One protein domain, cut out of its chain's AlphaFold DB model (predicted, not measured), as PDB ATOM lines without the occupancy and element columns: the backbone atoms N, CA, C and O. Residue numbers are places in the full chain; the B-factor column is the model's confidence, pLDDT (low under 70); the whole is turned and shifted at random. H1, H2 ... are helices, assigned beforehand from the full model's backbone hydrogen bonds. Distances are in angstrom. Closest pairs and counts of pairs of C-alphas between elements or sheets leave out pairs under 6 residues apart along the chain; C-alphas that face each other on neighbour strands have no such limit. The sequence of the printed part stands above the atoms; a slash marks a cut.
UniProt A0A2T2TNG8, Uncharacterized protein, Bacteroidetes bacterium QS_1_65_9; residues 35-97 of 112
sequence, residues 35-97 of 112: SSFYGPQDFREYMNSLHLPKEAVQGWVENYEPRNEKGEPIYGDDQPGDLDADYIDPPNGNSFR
ATOM      1  N   SER A  35     -32.234   8.415 -28.138       85.75
ATOM      2  CA  SER A  35     -31.883   9.291 -29.266       85.75
ATOM      3  C   SER A  35     -31.732   8.547 -30.601       85.75
ATOM      4  O   SER A  35     -31.383   9.169 -31.606       85.75
ATOM      5  N   SER A  36     -31.940   7.223 -30.637       84.75
ATOM      6  CA  SER A  36     -31.941   6.472 -31.890       84.75
ATOM      7  C   SER A  36     -33.238   6.598 -32.686       84.75
ATOM      8  O   SER A  36     -33.240   6.251 -33.864       84.75
ATOM      9  N   PHE A  37     -34.307   7.071 -32.041       87.00
ATOM     10  CA  PHE A  37     -35.641   7.278 -32.606       87.00
ATOM     11  C   PHE A  37     -35.777   8.674 -33.218       87.00
ATOM     12  O   PHE A  37     -35.106   9.606 -32.768       87.00
ATOM     13  N   TYR A  38     -36.651   8.833 -34.219       85.62
ATOM     14  CA  TYR A  38     -36.867  10.130 -34.870       85.62
ATOM     15  C   TYR A  38     -37.471  11.163 -33.917       85.62
ATOM     16  O   TYR A  38     -37.085  12.335 -33.920       85.62
ATOM     17  N   GLY A  39     -38.382  10.723 -33.051       85.12
ATOM     18  CA  GLY A  39     -39.045  11.592 -32.094       85.12
ATOM     19  C   GLY A  39     -39.594  10.863 -30.871       85.12
ATOM     20  O   GLY A  39     -39.483   9.643 -30.741       85.12
ATOM     21  N   PRO A  40     -40.217  11.615 -29.945       85.19
ATOM     22  CA  PRO A  40     -40.821  11.047 -28.744       85.19
ATOM     23  C   PRO A  40     -42.020  10.141 -29.050       85.19
ATOM     24  O   PRO A  40     -42.379   9.335 -28.196       85.19
ATOM     25  N   GLN A  41     -42.644  10.279 -30.227       88.19
ATOM     26  CA  GLN A  41     -43.748   9.415 -30.635       88.19
ATOM     27  C   GLN A  41     -43.250   8.007 -30.951       88.19
ATOM     28  O   GLN A  41     -43.720   7.069 -30.329       88.19
ATOM     29  N   ASP A  42     -42.241   7.861 -31.800       88.75
ATOM     30  CA  ASP A  42     -41.699   6.555 -32.192       88.75
ATOM     31  C   ASP A  42     -41.175   5.767 -30.991       88.75
ATOM     32  O   ASP A  42     -41.405   4.569 -30.867       88.75
ATOM     33  N   PHE A  43     -40.513   6.454 -30.052       89.25
ATOM     34  CA  PHE A  43     -40.095   5.817 -28.807       89.25
ATOM     35  C   PHE A  43     -41.295   5.358 -27.969       89.25
ATOM     36  O   PHE A  43     -41.243   4.300 -27.349       89.25
ATOM     37  N   ARG A  44     -42.382   6.138 -27.940       90.81
ATOM     38  CA  ARG A  44     -43.616   5.761 -27.243       90.81
ATOM     39  C   ARG A  44     -44.283   4.562 -27.911       90.81
ATOM     40  O   ARG A  44     -44.710   3.673 -27.189       90.81
ATOM     41  N   GLU A  45     -44.341   4.521 -29.241       91.44
ATOM     42  CA  GLU A  45     -44.893   3.379 -29.978       91.44
ATOM     43  C   GLU A  45     -44.074   2.111 -29.732       91.44
ATOM     44  O   GLU A  45     -44.646   1.072 -29.424       91.44
ATOM     45  N   TYR A  46     -42.743   2.212 -29.719       91.94
ATOM     46  CA  TYR A  46     -41.880   1.111 -29.292       91.94
ATOM     47  C   TYR A  46     -42.161   0.661 -27.856       91.94
ATOM     48  O   TYR A  46     -42.325  -0.519 -27.585       91.94
ATOM     49  N   MET A  47     -42.265   1.587 -26.900       91.88
ATOM     50  CA  MET A  47     -42.598   1.203 -25.523       91.88
ATOM     51  C   MET A  47     -43.994   0.574 -25.417       91.88
ATOM     52  O   MET A  47     -44.197  -0.301 -24.579       91.88
ATOM     53  N   ASN A  48     -44.937   0.996 -26.263       93.06
ATOM     54  CA  ASN A  48     -46.270   0.417 -26.340       93.06
ATOM     55  C   ASN A  48     -46.257  -0.997 -26.929       93.06
ATOM     56  O   ASN A  48     -47.036  -1.827 -26.465       93.06
ATOM     57  N   SER A  49     -45.389  -1.282 -27.901       93.31
ATOM     58  CA  SER A  49     -45.296  -2.607 -28.519       93.31
ATOM     59  C   SER A  49     -44.670  -3.663 -27.607       93.31
ATOM     60  O   SER A  49     -44.941  -4.846 -27.779       93.31
ATOM     61  N   LEU A  50     -43.929  -3.258 -26.570       94.12
ATOM     62  CA  LEU A  50     -43.365  -4.159 -25.550       94.12
ATOM     63  C   LEU A  50     -44.372  -4.631 -24.481       94.12
ATOM     64  O   LEU A  50     -43.986  -5.244 -23.480       94.12
ATOM     65  N   HIS A  51     -45.648  -4.283 -24.630       95.31
ATOM     66  CA  HIS A  51     -46.712  -4.686 -23.717       95.31
ATOM     67  C   HIS A  51     -47.129  -6.156 -23.906       95.31
ATOM     68  O   HIS A  51     -46.410  -6.951 -24.499       95.31
ATOM     69  N   LEU A  52     -48.253  -6.563 -23.301       95.38
ATOM     70  CA  LEU A  52     -48.768  -7.924 -23.452       95.38
ATOM     71  C   LEU A  52     -49.674  -8.008 -24.685       95.38
ATOM     72  O   LEU A  52     -50.452  -7.074 -24.926       95.38
ATOM     73  N   PRO A  53     -49.656  -9.134 -25.422       95.50
ATOM     74  CA  PRO A  53     -50.568  -9.319 -26.534       95.50
ATOM     75  C   PRO A  53     -51.993  -9.460 -26.007       95.50
ATOM     76  O   PRO A  53     -52.229  -9.902 -24.876       95.50
ATOM     77  N   LYS A  54     -52.969  -9.111 -26.843       94.81
ATOM     78  CA  LYS A  54     -54.391  -9.130 -26.482       94.81
ATOM     79  C   LYS A  54     -54.843 -10.497 -25.968       94.81
ATOM     80  O   LYS A  54     -55.632 -10.584 -25.028       94.81
ATOM     81  N   GLU A  55     -54.319 -11.557 -26.564       95.25
ATOM     82  CA  GLU A  55     -54.602 -12.946 -26.226       95.25
ATOM     83  C   GLU A  55     -54.095 -13.297 -24.818       95.25
ATOM     84  O   GLU A  55     -54.758 -14.042 -24.101       95.25
ATOM     85  N   ALA A  56     -52.968 -12.720 -24.381       94.69
ATOM     86  CA  ALA A  56     -52.385 -12.990 -23.063       94.69
ATOM     87  C   ALA A  56     -53.184 -12.377 -21.904       94.69
ATOM     88  O   ALA A  56     -53.065 -12.830 -20.768       94.69
ATOM     89  N   VAL A  57     -54.009 -11.363 -22.180       94.44
ATOM     90  CA  VAL A  57     -54.844 -10.684 -21.171       94.44
ATOM     91  C   VAL A  57     -56.334 -10.977 -21.342       94.44
ATOM     92  O   VAL A  57     -57.185 -10.350 -20.702       94.44
ATOM     93  N   GLN A  58     -56.677 -11.948 -22.190       94.06
ATOM     94  CA  GLN A  58     -58.054 -12.359 -22.410       94.06
ATOM     95  C   GLN A  58     -58.701 -12.817 -21.093       94.06
ATOM     96  O   GLN A  58     -58.160 -13.636 -20.357       94.06
ATOM     97  N   GLY A  59     -59.877 -12.265 -20.781       94.19
ATOM     98  CA  GLY A  59     -60.579 -12.538 -19.520       94.19
ATOM     99  C   GLY A  59     -60.067 -11.746 -18.311       94.19
ATOM    100  O   GLY A  59     -60.665 -11.832 -17.244       94.19
ATOM    101  N   TRP A  60     -59.014 -10.938 -18.473       94.44
ATOM    102  CA  TRP A  60     -58.462 -10.080 -17.416       94.44
ATOM    103  C   TRP A  60     -58.268  -8.618 -17.861       94.44
ATOM    104  O   TRP A  60     -57.646  -7.823 -17.165       94.44
ATOM    105  N   VAL A  61     -58.858  -8.245 -19.005       94.56
ATOM    106  CA  VAL A  61     -58.750  -6.918 -19.640       94.56
ATOM    107  C   VAL A  61     -59.106  -5.771 -18.691       94.56
ATOM    108  O   VAL A  61     -58.503  -4.707 -18.777       94.56
ATOM    109  N   GLU A  62     -60.068  -5.954 -17.785       92.56
ATOM    110  CA  GLU A  62     -60.462  -4.913 -16.823       92.56
ATOM    111  C   GLU A  62     -59.316  -4.528 -15.875       92.56
ATOM    112  O   GLU A  62     -59.137  -3.348 -15.584       92.56
ATOM    113  N   ASN A  63     -58.482  -5.495 -15.485       93.25
ATOM    114  CA  ASN A  63     -57.351  -5.303 -14.572       93.25
ATOM    115  C   ASN A  63     -56.034  -4.991 -15.295       93.25
ATOM    116  O   ASN A  63     -54.995  -4.833 -14.658       93.25
ATOM    117  N   TYR A  64     -56.059  -4.923 -16.623       94.94
ATOM    118  CA  TYR A  64     -54.891  -4.576 -17.409       94.94
ATOM    119  C   TYR A  64     -54.649  -3.059 -17.365       94.94
ATOM    120  O   TYR A  64     -55.514  -2.267 -17.754       94.94
ATOM    121  N   GLU A  65     -53.490  -2.661 -16.836       93.81
ATOM    122  CA  GLU A  65     -53.150  -1.260 -16.545       93.81
ATOM    123  C   GLU A  65     -52.714  -0.430 -17.764       93.81
ATOM    124  O   GLU A  65     -53.125   0.732 -17.827       93.81
ATOM    125  N   PRO A  66     -51.926  -0.956 -18.730       95.00
ATOM    126  CA  PRO A  66     -51.514  -0.194 -19.907       95.00
ATOM    127  C   PRO A  66     -52.723   0.261 -20.724       95.00
ATOM    128  O   PRO A  66     -53.382  -0.527 -21.406       95.00
ATOM    129  N   ARG A  67     -53.033   1.555 -20.623       93.88
ATOM    130  CA  ARG A  67     -54.194   2.190 -21.247       93.88
ATOM    131  C   ARG A  67     -53.816   3.531 -21.849       93.88
ATOM    132  O   ARG A  67     -52.956   4.238 -21.327       93.88
ATOM    133  N   ASN A  68     -54.477   3.884 -22.943       91.75
ATOM    134  CA  ASN A  68     -54.326   5.192 -23.565       91.75
ATOM    135  C   ASN A  68     -55.142   6.266 -22.817       91.75
ATOM    136  O   ASN A  68     -55.859   5.984 -21.858       91.75
ATOM    137  N   GLU A  69     -55.071   7.513 -23.283       90.81
ATOM    138  CA  GLU A  69     -55.780   8.657 -22.683       90.81
ATOM    139  C   GLU A  69     -57.314   8.510 -22.681       90.81
ATOM    140  O   GLU A  69     -58.002   9.178 -21.912       90.81
ATOM    141  N   LYS A  70     -57.863   7.624 -23.520       93.62
ATOM    142  CA  LYS A  70     -59.295   7.296 -23.585       93.62
ATOM    143  C   LYS A  70     -59.678   6.121 -22.678       93.62
ATOM    144  O   LYS A  70     -60.844   5.741 -22.637       93.62
ATOM    145  N   GLY A  71     -58.715   5.541 -21.959       92.25
ATOM    146  CA  GLY A  71     -58.905   4.361 -21.116       92.25
ATOM    147  C   GLY A  71     -58.927   3.036 -21.885       92.25
ATOM    148  O   GLY A  71     -59.243   2.001 -21.296       92.25
ATOM    149  N   GLU A  72     -58.596   3.029 -23.176       93.25
ATOM    150  CA  GLU A  72     -58.565   1.811 -23.992       93.25
ATOM    151  C   GLU A  72     -57.251   1.044 -23.741       93.25
ATOM    152  O   GLU A  72     -56.195   1.681 -23.681       93.25
ATOM    153  N   PRO A  73     -57.281  -0.294 -23.593       95.06
ATOM    154  CA  PRO A  73     -56.079  -1.119 -23.442       95.06
ATOM    155  C   PRO A  73     -55.072  -0.942 -24.585       95.06
ATOM    156  O   PRO A  73     -55.464  -0.922 -25.752       95.06
ATOM    157  N   ILE A  74     -53.780  -0.886 -24.254       95.19
ATOM    158  CA  ILE A  74     -52.670  -0.856 -25.215       95.19
ATOM    159  C   ILE A  74     -51.991  -2.222 -25.216       95.19
ATOM    160  O   ILE A  74     -51.418  -2.619 -24.208       95.19
ATOM    161  N   TYR A  75     -52.039  -2.925 -26.343       94.69
ATOM    162  CA  TYR A  75     -51.402  -4.234 -26.501       94.69
ATOM    163  C   TYR A  75     -50.075  -4.119 -27.250       94.69
ATOM    164  O   TYR A  75     -49.851  -3.143 -27.966       94.69
ATOM    165  N   GLY A  76     -49.251  -5.154 -27.129       93.31
ATOM    166  CA  GLY A  76     -48.001  -5.294 -27.866       93.31
ATOM    167  C   GLY A  76     -47.466  -6.722 -27.788       93.31
ATOM    168  O   GLY A  76     -47.828  -7.454 -26.872       93.31
ATOM    169  N   ASP A  77     -46.680  -7.153 -28.766       93.00
ATOM    170  CA  ASP A  77     -46.074  -8.489 -28.817       93.00
ATOM    171  C   ASP A  77     -44.576  -8.475 -29.168       93.00
ATOM    172  O   ASP A  77     -43.965  -9.539 -29.317       93.00
ATOM    173  N   ASP A  78     -43.971  -7.288 -29.224       92.88
ATOM    174  CA  ASP A  78     -42.562  -7.100 -29.551       92.88
ATOM    175  C   ASP A  78     -41.639  -7.485 -28.390       92.88
ATOM    176  O   ASP A  78     -41.976  -7.398 -27.201       92.88
ATOM    177  N   GLN A  79     -40.401  -7.842 -28.732       90.12
ATOM    178  CA  GLN A  79     -39.330  -8.039 -27.764       90.12
ATOM    179  C   GLN A  79     -38.426  -6.806 -27.664       90.12
ATOM    180  O   GLN A  79     -38.225  -6.076 -28.639       90.12
ATOM    181  N   PRO A  80     -37.776  -6.583 -26.502       86.94
ATOM    182  CA  PRO A  80     -36.792  -5.521 -26.376       86.94
ATOM    183  C   PRO A  80     -35.684  -5.632 -27.437       86.94
ATOM    184  O   PRO A  80     -34.840  -6.529 -27.390       86.94
ATOM    185  N   GLY A  81     -35.650  -4.671 -28.360       83.38
ATOM    186  CA  GLY A  81     -34.702  -4.609 -29.471       83.38
ATOM    187  C   GLY A  81     -35.324  -4.750 -30.863       83.38
ATOM    188  O   GLY A  81     -34.614  -4.437 -31.829       83.38
ATOM    189  N   ASP A  82     -36.596  -5.136 -30.961       87.88
ATOM    190  CA  ASP A  82     -37.362  -5.180 -32.209       87.88
ATOM    191  C   ASP A  82     -37.696  -3.745 -32.643       87.88
ATOM    192  O   ASP A  82     -38.560  -3.087 -32.079       87.88
ATOM    193  N   LEU A  83     -36.923  -3.205 -33.594       82.62
ATOM    194  CA  LEU A  83     -37.097  -1.832 -34.108       82.62
ATOM    195  C   LEU A  83     -37.383  -1.794 -35.610       82.62
ATOM    196  O   LEU A  83     -37.364  -0.721 -36.201       82.62
ATOM    197  N   ASP A  84     -37.575  -2.954 -36.231       78.06
ATOM    198  CA  ASP A  84     -37.765  -3.066 -37.681       78.06
ATOM    199  C   ASP A  84     -39.263  -3.034 -38.055       78.06
ATOM    200  O   ASP A  84     -39.642  -3.406 -39.167       78.06
ATOM    201  N   ALA A  85     -40.117  -2.618 -37.116       81.25
ATOM    202  CA  ALA A  85     -41.551  -2.489 -37.309       81.25
ATOM    203  C   ALA A  85     -41.902  -1.246 -38.138       81.25
ATOM    204  O   ALA A  85     -41.246  -0.211 -38.045       81.25
ATOM    205  N   ASP A  86     -42.971  -1.331 -38.926       81.75
ATOM    206  CA  ASP A  86     -43.428  -0.268 -39.830       81.75
ATOM    207  C   ASP A  86     -43.969   0.979 -39.109       81.75
ATOM    208  O   ASP A  86     -44.057   2.051 -39.709       81.75
ATOM    209  N   TYR A  87     -44.301   0.857 -37.824       79.44
ATOM    210  CA  TYR A  87     -44.807   1.934 -36.972       79.44
ATOM    211  C   TYR A  87     -43.723   2.647 -36.137       79.44
ATOM    212  O   TYR A  87     -44.047   3.526 -35.338       79.44
ATOM    213  N   ILE A  88     -42.443   2.300 -36.316       83.94
ATOM    214  CA  ILE A  88     -41.289   2.936 -35.662       83.94
ATOM    215  C   ILE A  88     -40.285   3.355 -36.743       83.94
ATOM    216  O   ILE A  88     -39.890   2.529 -37.559       83.94
ATOM    217  N   ASP A  89     -39.795   4.599 -36.713       79.69
ATOM    218  CA  ASP A  89     -38.690   5.037 -37.574       79.69
ATOM    219  C   ASP A  89     -37.424   5.330 -36.738       79.69
ATOM    220  O   ASP A  89     -37.333   6.338 -36.022       79.69
ATOM    221  N   PRO A  90     -36.410   4.444 -36.767       74.38
ATOM    222  CA  PRO A  90     -35.123   4.701 -36.141       74.38
ATOM    223  C   PRO A  90     -34.136   5.340 -37.149       74.38
ATOM    224  O   PRO A  90     -33.364   4.616 -37.789       74.38
ATOM    225  N   PRO A  91     -34.022   6.685 -37.247       71.00
ATOM    226  CA  PRO A  91     -33.124   7.358 -38.197       71.00
ATOM    227  C   PRO A  91     -31.647   7.051 -37.931       71.00
ATOM    228  O   PRO A  91     -30.808   7.096 -38.829       71.00
ATOM    229  N   ASN A  92     -31.327   6.705 -36.684       68.31
ATOM    230  CA  ASN A  92     -30.000   6.298 -36.242       68.31
ATOM    231  C   ASN A  92     -29.939   4.771 -36.018       68.31
ATOM    232  O   ASN A  92     -29.115   4.269 -35.255       68.31
ATOM    233  N   GLY A  93     -30.798   3.989 -36.679       64.94
ATOM    234  CA  GLY A  93     -30.834   2.527 -36.549       64.94
ATOM    235  C   GLY A  93     -29.498   1.839 -36.872       64.94
ATOM    236  O   GLY A  93     -29.221   0.756 -36.355       64.94
ATOM    237  N   ASN A  94     -28.640   2.508 -37.649       67.81
ATOM    238  CA  ASN A  94     -27.330   2.018 -38.085       67.81
ATOM    239  C   ASN A  94     -26.135   2.577 -37.284       67.81
ATOM    240  O   ASN A  94     -25.025   2.058 -37.399       67.81
ATOM    241  N   SER A  95     -26.319   3.620 -36.467       72.06
ATOM    242  CA  SER A  95     -25.243   4.273 -35.706       72.06
ATOM    243  C   SER A  95     -25.768   4.799 -34.369       72.06
ATOM    244  O   SER A  95     -26.828   5.388 -34.295       72.06
ATOM    245  N   PHE A  96     -25.051   4.576 -33.264       75.38
ATOM    246  CA  PHE A  96     -25.494   5.001 -31.919       75.38
ATOM    247  C   PHE A  96     -26.831   4.406 -31.418       75.38
ATOM    248  O   PHE A  96     -27.346   4.872 -30.401       75.38
ATOM    249  N   ARG A  97     -27.352   3.342 -32.056       84.25
ATOM    250  CA  ARG A  97     -28.548   2.586 -31.618       84.25
ATOM    251  C   ARG A  97     -28.446   2.076 -30.180       84.25
ATOM    252  O   ARG A  97     -29.429   2.089 -29.448       84.25
TER     253      ARG A  97
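AT A GLANCE: This is residues 35 to 97 of the 112 residues of an uncharacterized protein of Bacteroidetes bacterium QS_1_65_9 (UniProt A0A2T2TNG8). This is a model with little regular structure: one short helix, H1, and a single-turn helix, H2, on an elongated frame of loops, the long stretch after H2 folding back past H1 so that the printed part ends near where it began. The printed part has 63 residues with two named helices, H1 then H2, and no named strand; the class is all helix, though the helices hold only 14 residues. It is loose, with a radius of gyration of the C-alphas of 13.3 A, and spans 42 by 22 by 16 A.

IN THESE COORDINATES: H1 is residues 40 to 49, 14.4 A from C-alpha 40 at (-40.821, 11.047, -28.744) to C-alpha 49. H2 is residues 54 to 57, 5.6 A long, ending at C-alpha 57 at (-54.844, -10.684, -21.171).

HOW THE PARTS SIT: H1 and H2 are apart, joined by a tight link of 4 residues. In H1 every O i to N i+4 pair is within hydrogen-bond range; H2 is too short for such a pair, but its one O i to N i+3 pair is within range.

THE WHOLE: The C-alphas farthest apart, those of Gly 59 and Ser 95, are 42.3 A apart; those of Ser 35 and Arg 97, 7.8 A. Residues 58 to 97 hold no named element. The printed part has no cut; pLDDT is under 70 at residues 92 to 94.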